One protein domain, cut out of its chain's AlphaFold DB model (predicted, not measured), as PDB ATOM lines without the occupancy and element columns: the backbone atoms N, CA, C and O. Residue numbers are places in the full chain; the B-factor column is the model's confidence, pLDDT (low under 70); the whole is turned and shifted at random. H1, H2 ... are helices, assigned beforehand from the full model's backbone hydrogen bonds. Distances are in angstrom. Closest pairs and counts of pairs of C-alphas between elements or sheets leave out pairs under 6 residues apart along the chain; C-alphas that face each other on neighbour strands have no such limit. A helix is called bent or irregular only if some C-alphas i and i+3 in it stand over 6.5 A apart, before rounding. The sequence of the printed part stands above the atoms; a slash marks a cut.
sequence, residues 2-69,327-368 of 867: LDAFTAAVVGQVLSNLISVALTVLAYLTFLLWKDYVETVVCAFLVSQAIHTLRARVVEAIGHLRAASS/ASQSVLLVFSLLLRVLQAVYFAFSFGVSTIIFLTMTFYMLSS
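This is residues 2 to 69 and 327 to 368 of the 867 residues of the protein "Hypothetical protein" of Chrysotila carterae (UniProt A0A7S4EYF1). Two long helices make a narrow, open V: both run toward its point, where the last part of H2, residues 354 to 366, packs on residues 36 to 51 of H1. H1 makes the longest axis and runs on past the point, turning at a kink near residue 51 into an arm that sticks out with residues 55 to 69; the other ends, residues 2 to 31 and 327 to 349, also stand free. The printed part has 110 residues with two named helices, H1 then H2, and no named strand; the class is all helix. It is extended, with a radius of gyration of the C-alphas of 26.1 A and spans of 94 by 40 by 20 A.

Find C-alpha 2 at (82.553, 29.593, -33.091); from there H1 runs through residues 2 to 65, 87.7 A from first to last C-alpha. It has a kink of 43 degrees near residue 51, yet is neither bent nor irregular, but only just: C-alphas 49 and 52 are 6.3 A apart. Past the cut, look for C-alpha 327 at (80.799, 36.535, 7.369), where H2, residues 327 to 367, begins; it runs 59.1 A to C-alpha 367 at (23.448, 46.915, -2.193).

Look at Ala 43 and Thr 362, whose C-alphas are the closest of H1 and H2, 4.9 A apart. The helices touch, H1 with residues 36 to 51 alone and H2 with residues 354 to 366 alone. Their lines stand at a steep tilt of 43 degrees, and they run the same way. In H2 every O i to N i+4 pair is within hydrogen-bond range; in H1, 57 of 60 are.

The C-alphas farthest apart, those of Leu 2 and Ser 69, are 94.7 A apart. Residues 70 to 326 are not printed, and C-alphas 69 and 327 stand 77.2 A apart across this cut. The mean pLDDT of the printed part is 71.2; look for values under 70 at residues 60 to 69 and 327 to 333, among others.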
ATOM      1  N   LEU A   2      82.795  29.343 -34.515       57.75
ATOM      2  CA  LEU A   2      82.553  29.593 -33.091       57.75
ATOM      3  C   LEU A   2      81.331  30.502 -32.855       57.75
ATOM      4  O   LEU A   2      80.480  30.182 -32.040       57.75
ATOM      5  N   ASP A   3      81.194  31.556 -33.657       69.56
ATOM      6  CA  ASP A   3      80.140  32.585 -33.575       69.56
ATOM      7  C   ASP A   3      78.738  32.035 -33.876       69.56
ATOM      8  O   ASP A   3      77.749  32.451 -33.283       69.56
ATOM      9  N   ALA A   4      78.648  31.053 -34.779       71.75
ATOM     10  CA  ALA A   4      77.396  30.360 -35.072       71.75
ATOM     11  C   ALA A   4      77.014  29.398 -33.935       71.75
ATOM     12  O   ALA A   4      75.835  29.237 -33.627       71.75
ATOM     13  N   PHE A   5      78.009  28.789 -33.280       72.94
ATOM     14  CA  PHE A   5      77.796  27.929 -32.119       72.94
ATOM     15  C   PHE A   5      77.392  28.739 -30.880       72.94
ATOM     16  O   PHE A   5      76.421  28.385 -30.216       72.94
ATOM     17  N   THR A   6      78.058  29.864 -30.594       73.94
ATOM     18  CA  THR A   6      77.670  30.753 -29.488       73.94
ATOM     19  C   THR A   6      76.301  31.382 -29.728       73.94
ATOM     20  O   THR A   6      75.489  31.380 -28.808       73.94
ATOM     21  N   ALA A   7      75.981  31.820 -30.953       75.62
ATOM     22  CA  ALA A   7      74.639  32.301 -31.294       75.62
ATOM     23  C   ALA A   7      73.557  31.223 -31.092       75.62
ATOM     24  O   ALA A   7      72.502  31.518 -30.528       75.62
ATOM     25  N   ALA A   8      73.817  29.968 -31.481       73.06
ATOM     26  CA  ALA A   8      72.886  28.858 -31.265       73.06
ATOM     27  C   ALA A   8      72.692  28.530 -29.771       73.06
ATOM     28  O   ALA A   8      71.559  28.372 -29.319       73.06
ATOM     29  N   VAL A   9      73.776  28.480 -28.988       78.31
ATOM     30  CA  VAL A   9      73.717  28.224 -27.537       78.31
ATOM     31  C   VAL A   9      73.002  29.361 -26.803       78.31
ATOM     32  O   VAL A   9      72.106  29.095 -26.004       78.31
ATOM     33  N   VAL A  10      73.328  30.624 -27.103       78.88
ATOM     34  CA  VAL A  10      72.642  31.795 -26.528       78.88
ATOM     35  C   VAL A  10      71.166  31.809 -26.926       78.88
ATOM     36  O   VAL A  10      70.319  32.037 -26.068       78.88
ATOM     37  N   GLY A  11      70.835  31.491 -28.182       75.44
ATOM     38  CA  GLY A  11      69.452  31.362 -28.645       75.44
ATOM     39  C   GLY A  11      68.663  30.289 -27.886       75.44
ATOM     40  O   GLY A  11      67.540  30.547 -27.456       75.44
ATOM     41  N   GLN A  12      69.257  29.115 -27.646       76.44
ATOM     42  CA  GLN A  12      68.612  28.046 -26.879       76.44
ATOM     43  C   GLN A  12      68.450  28.409 -25.396       76.44
ATOM     44  O   GLN A  12      67.385  28.171 -24.826       76.44
ATOM     45  N   VAL A  13      69.467  29.009 -24.769       82.25
ATOM     46  CA  VAL A  13      69.399  29.465 -23.369       82.25
ATOM     47  C   VAL A  13      68.348  30.563 -23.205       82.25
ATOM     48  O   VAL A  13      67.535  30.489 -22.288       82.25
ATOM     49  N   LEU A  14      68.305  31.539 -24.117       77.44
ATOM     50  CA  LEU A  14      67.315  32.616 -24.111       77.44
ATOM     51  C   LEU A  14      65.893  32.084 -24.344       77.44
ATOM     52  O   LEU A  14      64.974  32.482 -23.636       77.44
ATOM     53  N   SER A  15      65.713  31.143 -25.277       78.88
ATOM     54  CA  SER A  15      64.428  30.472 -25.522       78.88
ATOM     55  C   SER A  15      63.938  29.703 -24.288       78.88
ATOM     56  O   SER A  15      62.797  29.875 -23.856       78.88
ATOM     57  N   ASN A  16      64.822  28.932 -23.644       75.88
ATOM     58  CA  ASN A  16      64.513  28.228 -22.399       75.88
ATOM     59  C   ASN A  16      64.150  29.214 -21.271       75.88
ATOM     60  O   ASN A  16      63.171  28.993 -20.560       75.88
ATOM     61  N   LEU A  17      64.893  30.317 -21.131       81.12
ATOM     62  CA  LEU A  17      64.646  31.348 -20.119       81.12
ATOM     63  C   LEU A  17      63.302  32.061 -20.336       81.12
ATOM     64  O   LEU A  17      62.554  32.254 -19.381       81.12
ATOM     65  N   ILE A  18      62.961  32.394 -21.585       81.94
ATOM     66  CA  ILE A  18      61.661  32.973 -21.959       81.94
ATOM     67  C   ILE A  18      60.528  31.973 -21.692       81.94
ATOM     68  O   ILE A  18      59.501  32.356 -21.140       81.94
ATOM     69  N   SER A  19      60.713  30.689 -22.012       76.50
ATOM     70  CA  SER A  19      59.732  29.631 -21.735       76.50
ATOM     71  C   SER A  19      59.460  29.471 -20.233       76.50
ATOM     72  O   SER A  19      58.303  29.432 -19.806       76.50
ATOM     73  N   VAL A  20      60.510  29.484 -19.402       79.06
ATOM     74  CA  VAL A  20      60.380  29.502 -17.936       79.06
ATOM     75  C   VAL A  20      59.678  30.780 -17.466       79.06
ATOM     76  O   VAL A  20      58.732  30.688 -16.688       79.06
ATOM     77  N   ALA A  21      60.063  31.958 -17.965       70.00
ATOM     78  CA  ALA A  21      59.447  33.230 -17.578       70.00
ATOM     79  C   ALA A  21      57.950  33.301 -17.935       70.00
ATOM     80  O   ALA A  21      57.143  33.731 -17.111       70.00
ATOM     81  N   LEU A  22      57.557  32.823 -19.121       81.38
ATOM     82  CA  LEU A  22      56.156  32.723 -19.543       81.38
ATOM     83  C   LEU A  22      55.378  31.698 -18.709       81.38
ATOM     84  O   LEU A  22      54.235  31.957 -18.341       81.38
ATOM     85  N   THR A  23      56.000  30.571 -18.356       71.75
ATOM     86  CA  THR A  23      55.387  29.549 -17.490       71.75
ATOM     87  C   THR A  23      55.168  30.086 -16.071       71.75
ATOM     88  O   THR A  23      54.089  29.908 -15.507       71.75
ATOM     89  N   VAL A  24      56.142  30.813 -15.511       72.00
ATOM     90  CA  VAL A  24      56.016  31.500 -14.216       72.00
ATOM     91  C   VAL A  24      54.945  32.590 -14.276       72.00
ATOM     92  O   VAL A  24      54.115  32.665 -13.375       72.00
ATOM     93  N   LEU A  25      54.889  33.392 -15.344       71.25
ATOM     94  CA  LEU A  25      53.859  34.420 -15.524       71.25
ATOM     95  C   LEU A  25      52.449  33.813 -15.629       71.25
ATOM     96  O   LEU A  25      51.515  34.314 -15.001       71.25
ATOM     97  N   ALA A  26      52.291  32.713 -16.369       71.94
ATOM     98  CA  ALA A  26      51.032  31.977 -16.465       71.94
ATOM     99  C   ALA A  26      50.623  31.372 -15.110       71.94
ATOM    100  O   ALA A  26      49.467  31.497 -14.708       71.94
ATOM    101  N   TYR A  27      51.571  30.794 -14.363       70.50
ATOM    102  CA  TYR A  27      51.335  30.258 -13.021       70.50
ATOM    103  C   TYR A  27      50.943  31.349 -12.009       70.50
ATOM    104  O   TYR A  27      49.968  31.185 -11.279       70.50
ATOM    105  N   LEU A  28      51.627  32.498 -12.010       63.78
ATOM    106  CA  LEU A  28      51.273  33.654 -11.177       63.78
ATOM    107  C   LEU A  28      49.895  34.226 -11.545       63.78
ATOM    108  O   LEU A  28      49.120  34.575 -10.658       63.78
ATOM    109  N   THR A  29      49.558  34.265 -12.838       71.75
ATOM    110  CA  THR A  29      48.228  34.680 -13.318       71.75
ATOM    111  C   THR A  29      47.145  33.694 -12.867       71.75
ATOM    112  O   THR A  29      46.078  34.116 -12.427       71.75
ATOM    113  N   PHE A  30      47.423  32.387 -12.908       75.94
ATOM    114  CA  PHE A  30      46.529  31.346 -12.399       75.94
ATOM    115  C   PHE A  30      46.333  31.438 -10.878       75.94
ATOM    116  O   PHE A  30      45.195  31.376 -10.419       75.94
ATOM    117  N   LEU A  31      47.400  31.649 -10.097       68.50
ATOM    118  CA  LEU A  31      47.303  31.867  -8.648       68.50
ATOM    119  C   LEU A  31      46.458  33.104  -8.318       68.50
ATOM    120  O   LEU A  31      45.533  33.015  -7.513       68.50
ATOM    121  N   LEU A  32      46.722  34.229  -8.993       69.50
ATOM    122  CA  LEU A  32      45.959  35.467  -8.826       69.50
ATOM    123  C   LEU A  32      44.475  35.264  -9.167       69.50
ATOM    124  O   LEU A  32      43.605  35.727  -8.431       69.50
ATOM    125  N   TRP A  33      44.174  34.534 -10.245       77.56
ATOM    126  CA  TRP A  33      42.803  34.197 -10.630       77.56
ATOM    127  C   TRP A  33      42.126  33.267  -9.615       77.56
ATOM    128  O   TRP A  33      40.987  33.521  -9.229       77.56
ATOM    129  N   LYS A  34      42.831  32.240  -9.121       76.94
ATOM    130  CA  LYS A  34      42.351  31.320  -8.080       76.94
ATOM    131  C   LYS A  34      41.970  32.083  -6.805       76.94
ATOM    132  O   LYS A  34      40.851  31.940  -6.315       76.94
ATOM    133  N   ASP A  35      42.867  32.926  -6.293       72.25
ATOM    134  CA  ASP A  35      42.614  33.734  -5.094       72.25
ATOM    135  C   ASP A  35      41.501  34.771  -5.307       72.25
ATOM    136  O   ASP A  35      40.690  34.997  -4.405       72.25
ATOM    137  N   TYR A  36      41.403  35.359  -6.504       77.50
ATOM    138  CA  TYR A  36      40.315  36.269  -6.863       77.50
ATOM    139  C   TYR A  36      38.952  35.559  -6.892       77.50
ATOM    140  O   TYR A  36      38.000  36.034  -6.272       77.50
ATOM    141  N   VAL A  37      38.855  34.397  -7.550       77.62
ATOM    142  CA  VAL A  37      37.621  33.598  -7.624       77.62
ATOM    143  C   VAL A  37      37.188  33.129  -6.237       77.62
ATOM    144  O   VAL A  37      36.031  33.329  -5.870       77.62
ATOM    145  N   GLU A  38      38.099  32.588  -5.423       77.50
ATOM    146  CA  GLU A  38      37.803  32.235  -4.027       77.50
ATOM    147  C   GLU A  38      37.279  33.446  -3.238       77.50
ATOM    148  O   GLU A  38      36.272  33.348  -2.537       77.50
ATOM    149  N   THR A  39      37.904  34.615  -3.389       81.50
ATOM    150  CA  THR A  39      37.479  35.848  -2.707       81.50
ATOM    151  C   THR A  39      36.072  36.290  -3.137       81.50
ATOM    152  O   THR A  39      35.253  36.648  -2.286       81.50
ATOM    153  N   VAL A  40      35.751  36.205  -4.432       81.06
ATOM    154  CA  VAL A  40      34.428  36.556  -4.980       81.06
ATOM    155  C   VAL A  40      33.341  35.565  -4.548       81.06
ATOM    156  O   VAL A  40      32.252  35.998  -4.162       81.06
ATOM    157  N   VAL A  41      33.606  34.253  -4.545       79.12
ATOM    158  CA  VAL A  41      32.613  33.259  -4.089       79.12
ATOM    159  C   VAL A  41      32.406  33.353  -2.570       79.12
ATOM    160  O   VAL A  41      31.264  33.283  -2.114       79.12
ATOM    161  N   CYS A  42      33.456  33.623  -1.782       77.88
ATOM    162  CA  CYS A  42      33.320  33.976  -0.363       77.88
ATOM    163  C   CYS A  42      32.409  35.198  -0.161       77.88
ATOM    164  O   CYS A  42      31.478  35.138   0.646       77.88
ATOM    165  N   ALA A  43      32.637  36.288  -0.903       82.56
ATOM    166  CA  ALA A  43      31.815  37.499  -0.832       82.56
ATOM    167  C   ALA A  43      30.342  37.220  -1.186       82.56
ATOM    168  O   ALA A  43      29.437  37.667  -0.479       82.56
ATOM    169  N   PHE A  44      30.086  36.416  -2.225       81.25
ATOM    170  CA  PHE A  44      28.735  35.991  -2.592       81.25
ATOM    171  C   PHE A  44      28.047  35.202  -1.471       81.25
ATOM    172  O   PHE A  44      26.931  35.556  -1.084       81.25
ATOM    173  N   LEU A  45      28.700  34.164  -0.930       75.75
ATOM    174  CA  LEU A  45      28.144  33.302   0.120       75.75
ATOM    175  C   LEU A  45      27.843  34.085   1.409       75.75
ATOM    176  O   LEU A  45      26.749  33.963   1.966       75.75
ATOM    177  N   VAL A  46      28.767  34.950   1.840       75.00
ATOM    178  CA  VAL A  46      28.569  35.837   2.998       75.00
ATOM    179  C   VAL A  46      27.437  36.835   2.733       75.00
ATOM    180  O   VAL A  46      26.561  37.004   3.584       75.00
ATOM    181  N   SER A  47      27.370  37.425   1.534       78.88
ATOM    182  CA  SER A  47      26.254  38.290   1.138       78.88
ATOM    183  C   SER A  47      24.908  37.554   1.145       78.88
ATOM    184  O   SER A  47      23.908  38.169   1.511       78.88
ATOM    185  N   GLN A  48      24.847  36.263   0.782       78.12
ATOM    186  CA  GLN A  48      23.594  35.495   0.824       78.12
ATOM    187  C   GLN A  48      23.118  35.257   2.260       78.12
ATOM    188  O   GLN A  48      21.924  35.404   2.526       78.12
ATOM    189  N   ALA A  49      24.032  34.946   3.185       71.50
ATOM    190  CA  ALA A  49      23.702  34.756   4.597       71.50
ATOM    191  C   ALA A  49      23.241  36.066   5.267       71.50
ATOM    192  O   ALA A  49      22.198  36.094   5.926       71.50
ATOM    193  N   ILE A  50      23.973  37.166   5.042       70.00
ATOM    194  CA  ILE A  50      23.657  38.498   5.593       70.00
ATOM    195  C   ILE A  50      22.348  39.063   5.013       70.00
ATOM    196  O   ILE A  50      21.684  39.862   5.673       70.00
ATOM    197  N   HIS A  51      21.913  38.628   3.825       73.94
ATOM    198  CA  HIS A  51      20.688  39.129   3.190       73.94
ATOM    199  C   HIS A  51      19.429  38.986   4.061       73.94
ATOM    200  O   HIS A  51      18.614  39.904   4.133       73.94
ATOM    201  N   THR A  52      19.315  37.891   4.821       68.62
ATOM    202  CA  THR A  52      18.192  37.676   5.755       68.62
ATOM    203  C   THR A  52      18.167  38.692   6.907       68.62
ATOM    204  O   THR A  52      17.096  39.041   7.407       68.62
ATOM    205  N   LEU A  53      19.336  39.208   7.306       65.69
ATOM    206  CA  LEU A  53      19.476  40.294   8.274       65.69
ATOM    207  C   LEU A  53      19.185  41.652   7.620       65.69
ATOM    208  O   LEU A  53      18.417  42.425   8.186       65.69
ATOM    209  N   ARG A  54      19.719  41.911   6.414       73.81
ATOM    210  CA  ARG A  54      19.409  43.107   5.601       73.81
ATOM    211  C   ARG A  54      17.901  43.295   5.466       73.81
ATOM    212  O   ARG A  54      17.409  44.345   5.859       73.81
ATOM    213  N   ALA A  55      17.173  42.289   4.978       71.94
ATOM    214  CA  ALA A  55      15.733  42.386   4.737       71.94
ATOM    215  C   ALA A  55      14.956  42.789   6.006       71.94
ATOM    216  O   ALA A  55      14.160  43.723   5.976       71.94
ATOM    217  N   ARG A  56      15.265  42.161   7.150       68.06
ATOM    218  CA  ARG A  56      14.650  42.486   8.453       68.06
ATOM    219  C   ARG A  56      15.015  43.882   8.961       68.06
ATOM    220  O   ARG A  56      14.200  44.525   9.615       68.06
ATOM    221  N   VAL A  57      16.234  44.355   8.688       64.75
ATOM    222  CA  VAL A  57      16.676  45.710   9.056       64.75
ATOM    223  C   VAL A  57      16.013  46.762   8.161       64.75
ATOM    224  O   VAL A  57      15.547  47.769   8.686       64.75
ATOM    225  N   VAL A  58      15.884  46.515   6.853       71.12
ATOM    226  CA  VAL A  58      15.128  47.371   5.918       71.12
ATOM    227  C   VAL A  58      13.655  47.451   6.328       71.12
ATOM    228  O   VAL A  58      13.121  48.549   6.452       71.12
ATOM    229  N   GLU A  59      13.013  46.318   6.627       70.69
ATOM    230  CA  GLU A  59      11.629  46.263   7.120       70.69
ATOM    231  C   GLU A  59      11.460  47.043   8.439       70.69
ATOM    232  O   GLU A  59      10.556  47.871   8.577       70.69
ATOM    233  N   ALA A  60      12.363  46.841   9.406       63.41
ATOM    234  CA  ALA A  60      12.341  47.561  10.677       63.41
ATOM    235  C   ALA A  60      12.550  49.076  10.503       63.41
ATOM    236  O   ALA A  60      11.874  49.861  11.168       63.41
ATOM    237  N   ILE A  61      13.438  49.498   9.597       65.25
ATOM    238  CA  ILE A  61      13.645  50.911   9.252       65.25
ATOM    239  C   ILE A  61      12.413  51.481   8.540       65.25
ATOM    240  O   ILE A  61      12.005  52.591   8.867       65.25
ATOM    241  N   GLY A  62      11.762  50.726   7.651       66.81
ATOM    242  CA  GLY A  62      10.495  51.114   7.024       66.81
ATOM    243  C   GLY A  62       9.386  51.366   8.051       66.81
ATOM    244  O   GLY A  62       8.735  52.410   8.022       66.81
ATOM    245  N   HIS A  63       9.233  50.466   9.028       65.62
ATOM    246  CA  HIS A  63       8.287  50.639  10.133       65.62
ATOM    247  C   HIS A  63       8.642  51.820  11.055       65.62
ATOM    248  O   HIS A  63       7.744  52.542  11.487       65.62
ATOM    249  N   LEU A  64       9.929  52.071  11.325       58.53
ATOM    250  CA  LEU A  64      10.377  53.251  12.081       58.53
ATOM    251  C   LEU A  64      10.166  54.561  11.299       58.53
ATOM    252  O   LEU A  64       9.786  55.565  11.892       58.53
ATOM    253  N   ARG A  65      10.351  54.545   9.974       60.22
ATOM    254  CA  ARG A  65      10.145  55.680   9.053       60.22
ATOM    255  C   ARG A  65       8.667  56.056   8.895       60.22
ATOM    256  O   ARG A  65       8.369  57.208   8.590       60.22
ATOM    257  N   ALA A  66       7.750  55.113   9.120       61.88
ATOM    258  CA  ALA A  66       6.306  55.355   9.133       61.88
ATOM    259  C   ALA A  66       5.787  55.964  10.455       61.88
ATOM    260  O   ALA A  66       4.680  56.501  10.483       61.88
ATOM    261  N   ALA A  67       6.561  55.897  11.545       58.09
ATOM    262  CA  ALA A  67       6.171  56.408  12.857       58.09
ATOM    263  C   ALA A  67       6.631  57.864  13.057       58.09
ATOM    264  O   ALA A  67       7.811  58.147  13.269       58.09
ATOM    265  N   SER A  68       5.694  58.811  13.014       55.69
ATOM    266  CA  SER A  68       5.976  60.236  13.205       55.69
ATOM    267  C   SER A  68       6.264  60.590  14.675       55.69
ATOM    268  O   SER A  68       5.347  60.853  15.452       55.69
ATOM    269  N   SER A  69       7.560  60.703  15.012       48.62
ATOM    270  CA  SER A  69       8.137  61.086  16.327       48.62
ATOM    271  C   SER A  69       8.054  59.994  17.425       48.62
ATOM    272  O   SER A  69       7.246  59.072  17.296       48.62
ATOM    273  N   ALA A 327      81.483  35.416   8.014       45.91
ATOM    274  CA  ALA A 327      80.799  36.535   7.369       45.91
ATOM    275  C   ALA A 327      79.446  36.099   6.771       45.91
ATOM    276  O   ALA A 327      78.455  36.829   6.867       45.91
ATOM    277  N   SER A 328      79.376  34.894   6.194       52.72
ATOM    278  CA  SER A 328      78.173  34.409   5.518       52.72
ATOM    279  C   SER A 328      77.026  34.114   6.480       52.72
ATOM    280  O   SER A 328      75.890  34.353   6.093       52.72
ATOM    281  N   GLN A 329      77.265  33.710   7.735       52.56
ATOM    282  CA  GLN A 329      76.181  33.602   8.726       52.56
ATOM    283  C   GLN A 329      75.469  34.945   8.946       52.56
ATOM    284  O   GLN A 329      74.241  34.992   8.913       52.56
ATOM    285  N   SER A 330      76.212  36.048   9.074       56.62
ATOM    286  CA  SER A 330      75.636  37.394   9.196       56.62
ATOM    287  C   SER A 330      74.880  37.816   7.932       56.62
ATOM    288  O   SER A 330      73.764  38.326   8.021       56.62
ATOM    289  N   VAL A 331      75.442  37.555   6.745       61.22
ATOM    290  CA  VAL A 331      74.795  37.871   5.456       61.22
ATOM    291  C   VAL A 331      73.534  37.028   5.234       61.22
ATOM    292  O   VAL A 331      72.513  37.567   4.816       61.22
ATOM    293  N   LEU A 332      73.562  35.733   5.558       58.28
ATOM    294  CA  LEU A 332      72.412  34.828   5.478       58.28
ATOM    295  C   LEU A 332      71.331  35.198   6.498       58.28
ATOM    296  O   LEU A 332      70.149  35.126   6.170       58.28
ATOM    297  N   LEU A 333      71.705  35.649   7.699       62.66
ATOM    298  CA  LEU A 333      70.756  36.135   8.698       62.66
ATOM    299  C   LEU A 333      70.076  37.420   8.207       62.66
ATOM    300  O   LEU A 333      68.846  37.464   8.178       62.66
ATOM    301  N   VAL A 334      70.833  38.410   7.718       70.19
ATOM    302  CA  VAL A 334      70.284  39.640   7.111       70.19
ATOM    303  C   VAL A 334      69.414  39.329   5.888       70.19
ATOM    304  O   VAL A 334      68.323  39.882   5.763       70.19
ATOM    305  N   PHE A 335      69.826  38.400   5.023       64.06
ATOM    306  CA  PHE A 335      69.034  37.943   3.880       64.06
ATOM    307  C   PHE A 335      67.743  37.233   4.320       64.06
ATOM    308  O   PHE A 335      66.681  37.482   3.756       64.06
ATOM    309  N   SER A 336      67.788  36.418   5.379       62.06
ATOM    310  CA  SER A 336      66.598  35.772   5.947       62.06
ATOM    311  C   SER A 336      65.642  36.776   6.600       62.06
ATOM    312  O   SER A 336      64.430  36.633   6.459       62.06
ATOM    313  N   LEU A 337      66.159  37.827   7.249       65.94
ATOM    314  CA  LEU A 337      65.354  38.933   7.771       65.94
ATOM    315  C   LEU A 337      64.724  39.735   6.630       65.94
ATOM    316  O   LEU A 337      63.529  40.008   6.683       65.94
ATOM    317  N   LEU A 338      65.482  40.043   5.575       66.69
ATOM    318  CA  LEU A 338      64.974  40.712   4.377       66.69
ATOM    319  C   LEU A 338      63.855  39.896   3.711       66.69
ATOM    320  O   LEU A 338      62.813  40.457   3.384       66.69
ATOM    321  N   LEU A 339      64.025  38.577   3.576       64.56
ATOM    322  CA  LEU A 339      62.985  37.682   3.063       64.56
ATOM    323  C   LEU A 339      61.766  37.604   3.993       64.56
ATOM    324  O   LEU A 339      60.645  37.664   3.500       64.56
ATOM    325  N   ARG A 340      61.949  37.540   5.320       61.94
ATOM    326  CA  ARG A 340      60.841  37.568   6.299       61.94
ATOM    327  C   ARG A 340      60.068  38.890   6.252       61.94
ATOM    328  O   ARG A 340      58.842  38.872   6.274       61.94
ATOM    329  N   VAL A 341      60.759  40.027   6.135       65.12
ATOM    330  CA  VAL A 341      60.140  41.353   5.967       65.12
ATOM    331  C   VAL A 341      59.407  41.439   4.629       65.12
ATOM    332  O   VAL A 341      58.252  41.857   4.600       65.12
ATOM    333  N   LEU A 342      60.014  40.980   3.532       65.75
ATOM    334  CA  LEU A 342      59.380  40.948   2.212       65.75
ATOM    335  C   LEU A 342      58.143  40.034   2.194       65.75
ATOM    336  O   LEU A 342      57.118  40.404   1.626       65.75
ATOM    337  N   GLN A 343      58.198  38.884   2.871       61.81
ATOM    338  CA  GLN A 343      57.070  37.967   3.048       61.81
ATOM    339  C   GLN A 343      55.963  38.585   3.915       61.81
ATOM    340  O   GLN A 343      54.788  38.430   3.587       61.81
ATOM    341  N   ALA A 344      56.307  39.323   4.974       56.50
ATOM    342  CA  ALA A 344      55.342  40.046   5.803       56.50
ATOM    343  C   ALA A 344      54.666  41.199   5.037       56.50
ATOM    344  O   ALA A 344      53.449  41.356   5.121       56.50
ATOM    345  N   VAL A 345      55.423  41.958   4.235       65.88
ATOM    346  CA  VAL A 345      54.893  43.008   3.346       65.88
ATOM    347  C   VAL A 345      54.004  42.404   2.258       65.88
ATOM    348  O   VAL A 345      52.897  42.894   2.036       65.88
ATOM    349  N   TYR A 346      54.428  41.306   1.624       72.06
ATOM    350  CA  TYR A 346      53.617  40.569   0.652       72.06
ATOM    351  C   TYR A 346      52.321  40.037   1.278       72.06
ATOM    352  O   TYR A 346      51.251  40.201   0.694       72.06
ATOM    353  N   PHE A 347      52.390  39.455   2.478       66.56
ATOM    354  CA  PHE A 347      51.217  38.982   3.211       66.56
ATOM    355  C   PHE A 347      50.263  40.133   3.549       66.56
ATOM    356  O   PHE A 347      49.076  40.034   3.251       66.56
ATOM    357  N   ALA A 348      50.768  41.243   4.093       64.00
ATOM    358  CA  ALA A 348      49.962  42.417   4.422       64.00
ATOM    359  C   ALA A 348      49.296  43.035   3.179       64.00
ATOM    360  O   ALA A 348      48.110  43.364   3.215       64.00
ATOM    361  N   PHE A 349      50.022  43.135   2.060       70.06
ATOM    362  CA  PHE A 349      49.484  43.627   0.791       70.06
ATOM    363  C   PHE A 349      48.439  42.669   0.199       70.06
ATOM    364  O   PHE A 349      47.332  43.094  -0.123       70.06
ATOM    365  N   SER A 350      48.749  41.372   0.113       72.12
ATOM    366  CA  SER A 350      47.848  40.341  -0.418       72.12
ATOM    367  C   SER A 350      46.566  40.221   0.414       72.12
ATOM    368  O   SER A 350      45.459  40.232  -0.133       72.12
ATOM    369  N   PHE A 351      46.689  40.204   1.745       71.44
ATOM    370  CA  PHE A 351      45.559  40.209   2.673       71.44
ATOM    371  C   PHE A 351      44.744  41.505   2.574       71.44
ATOM    372  O   PHE A 351      43.516  41.446   2.512       71.44
ATOM    373  N   GLY A 352      45.404  42.666   2.503       71.56
ATOM    374  CA  GLY A 352      44.755  43.968   2.355       71.56
ATOM    375  C   GLY A 352      43.950  44.080   1.060       71.56
ATOM    376  O   GLY A 352      42.758  44.376   1.103       71.56
ATOM    377  N   VAL A 353      44.559  43.760  -0.086       75.25
ATOM    378  CA  VAL A 353      43.893  43.765  -1.400       75.25
ATOM    379  C   VAL A 353      42.751  42.746  -1.446       75.25
ATOM    380  O   VAL A 353      41.648  43.097  -1.864       75.25
ATOM    381  N   SER A 354      42.959  41.523  -0.942       74.25
ATOM    382  CA  SER A 354      41.897  40.507  -0.844       74.25
ATOM    383  C   SER A 354      40.727  40.987   0.022       74.25
ATOM    384  O   SER A 354      39.569  40.798  -0.342       74.25
ATOM    385  N   THR A 355      41.016  41.655   1.142       77.12
ATOM    386  CA  THR A 355      40.003  42.206   2.054       77.12
ATOM    387  C   THR A 355      39.234  43.356   1.408       77.12
ATOM    388  O   THR A 355      38.011  43.398   1.514       77.12
ATOM    389  N   ILE A 356      39.908  44.254   0.682       79.81
ATOM    390  CA  ILE A 356      39.257  45.332  -0.078       79.81
ATOM    391  C   ILE A 356      38.334  44.740  -1.150       79.81
ATOM    392  O   ILE A 356      37.157  45.088  -1.188       79.81
ATOM    393  N   ILE A 357      38.814  43.790  -1.961       82.81
ATOM    394  CA  ILE A 357      38.007  43.125  -2.999       82.81
ATOM    395  C   ILE A 357      36.799  42.408  -2.378       82.81
ATOM    396  O   ILE A 357      35.678  42.578  -2.856       82.81
ATOM    397  N   PHE A 358      36.997  41.663  -1.286       82.62
ATOM    398  CA  PHE A 358      35.925  40.993  -0.548       82.62
ATOM    399  C   PHE A 358      34.863  41.980  -0.045       82.62
ATOM    400  O   PHE A 358      33.671  41.769  -0.273       82.62
ATOM    401  N   LEU A 359      35.279  43.069   0.611       78.19
ATOM    402  CA  LEU A 359      34.374  44.081   1.161       78.19
ATOM    403  C   LEU A 359      33.627  44.829   0.052       78.19
ATOM    404  O   LEU A 359      32.410  44.973   0.135       78.19
ATOM    405  N   THR A 360      34.320  45.252  -1.007       83.19
ATOM    406  CA  THR A 360      33.714  45.934  -2.158       83.19
ATOM    407  C   THR A 360      32.724  45.027  -2.891       83.19
ATOM    408  O   THR A 360      31.610  45.460  -3.185       83.19
ATOM    409  N   MET A 361      33.067  43.759  -3.137       85.38
ATOM    410  CA  MET A 361      32.168  42.816  -3.811       85.38
ATOM    411  C   MET A 361      30.954  42.458  -2.941       85.38
ATOM    412  O   MET A 361      29.822  42.453  -3.431       85.38
ATOM    413  N   THR A 362      31.163  42.253  -1.635       80.75
ATOM    414  CA  THR A 362      30.075  42.057  -0.661       80.75
ATOM    415  C   THR A 362      29.163  43.282  -0.620       80.75
ATOM    416  O   THR A 362      27.946  43.134  -0.648       80.75
ATOM    417  N   PHE A 363      29.721  44.496  -0.623       82.38
ATOM    418  CA  PHE A 363      28.952  45.739  -0.650       82.38
ATOM    419  C   PHE A 363      28.101  45.878  -1.917       82.38
ATOM    420  O   PHE A 363      26.919  46.201  -1.803       82.38
ATOM    421  N   TYR A 364      28.645  45.600  -3.107       82.81
ATOM    422  CA  TYR A 364      27.871  45.654  -4.353       82.81
ATOM    423  C   TYR A 364      26.750  44.604  -4.386       82.81
ATOM    424  O   TYR A 364      25.607  44.944  -4.698       82.81
ATOM    425  N   MET A 365      27.032  43.354  -4.004       78.56
ATOM    426  CA  MET A 365      26.015  42.296  -3.954       78.56
ATOM    427  C   MET A 365      24.935  42.562  -2.894       78.56
ATOM    428  O   MET A 365      23.753  42.327  -3.152       78.56
ATOM    429  N   LEU A 366      25.307  43.121  -1.739       74.31
ATOM    430  CA  LEU A 366      24.374  43.468  -0.665       74.31
ATOM    431  C   LEU A 366      23.595  44.766  -0.941       74.31
ATOM    432  O   LEU A 366      22.492  44.911  -0.426       74.31
ATOM    433  N   SER A 367      24.121  45.674  -1.769       75.31
ATOM    434  CA  SER A 367      23.448  46.915  -2.193       75.31
ATOM    435  C   SER A 367      22.476  46.725  -3.362       75.31
ATOM    436  O   SER A 367      21.629  47.588  -3.602       75.31
ATOM    437  N   SER A 368      22.583  45.620  -4.109       75.75
ATOM    438  CA  SER A 368      21.701  45.349  -5.249       75.75
ATOM    439  C   SER A 368      20.234  45.251  -4.819       75.75
ATOM    440  O   SER A 368      19.893  44.534  -3.872       75.75
TER     441      SER A 368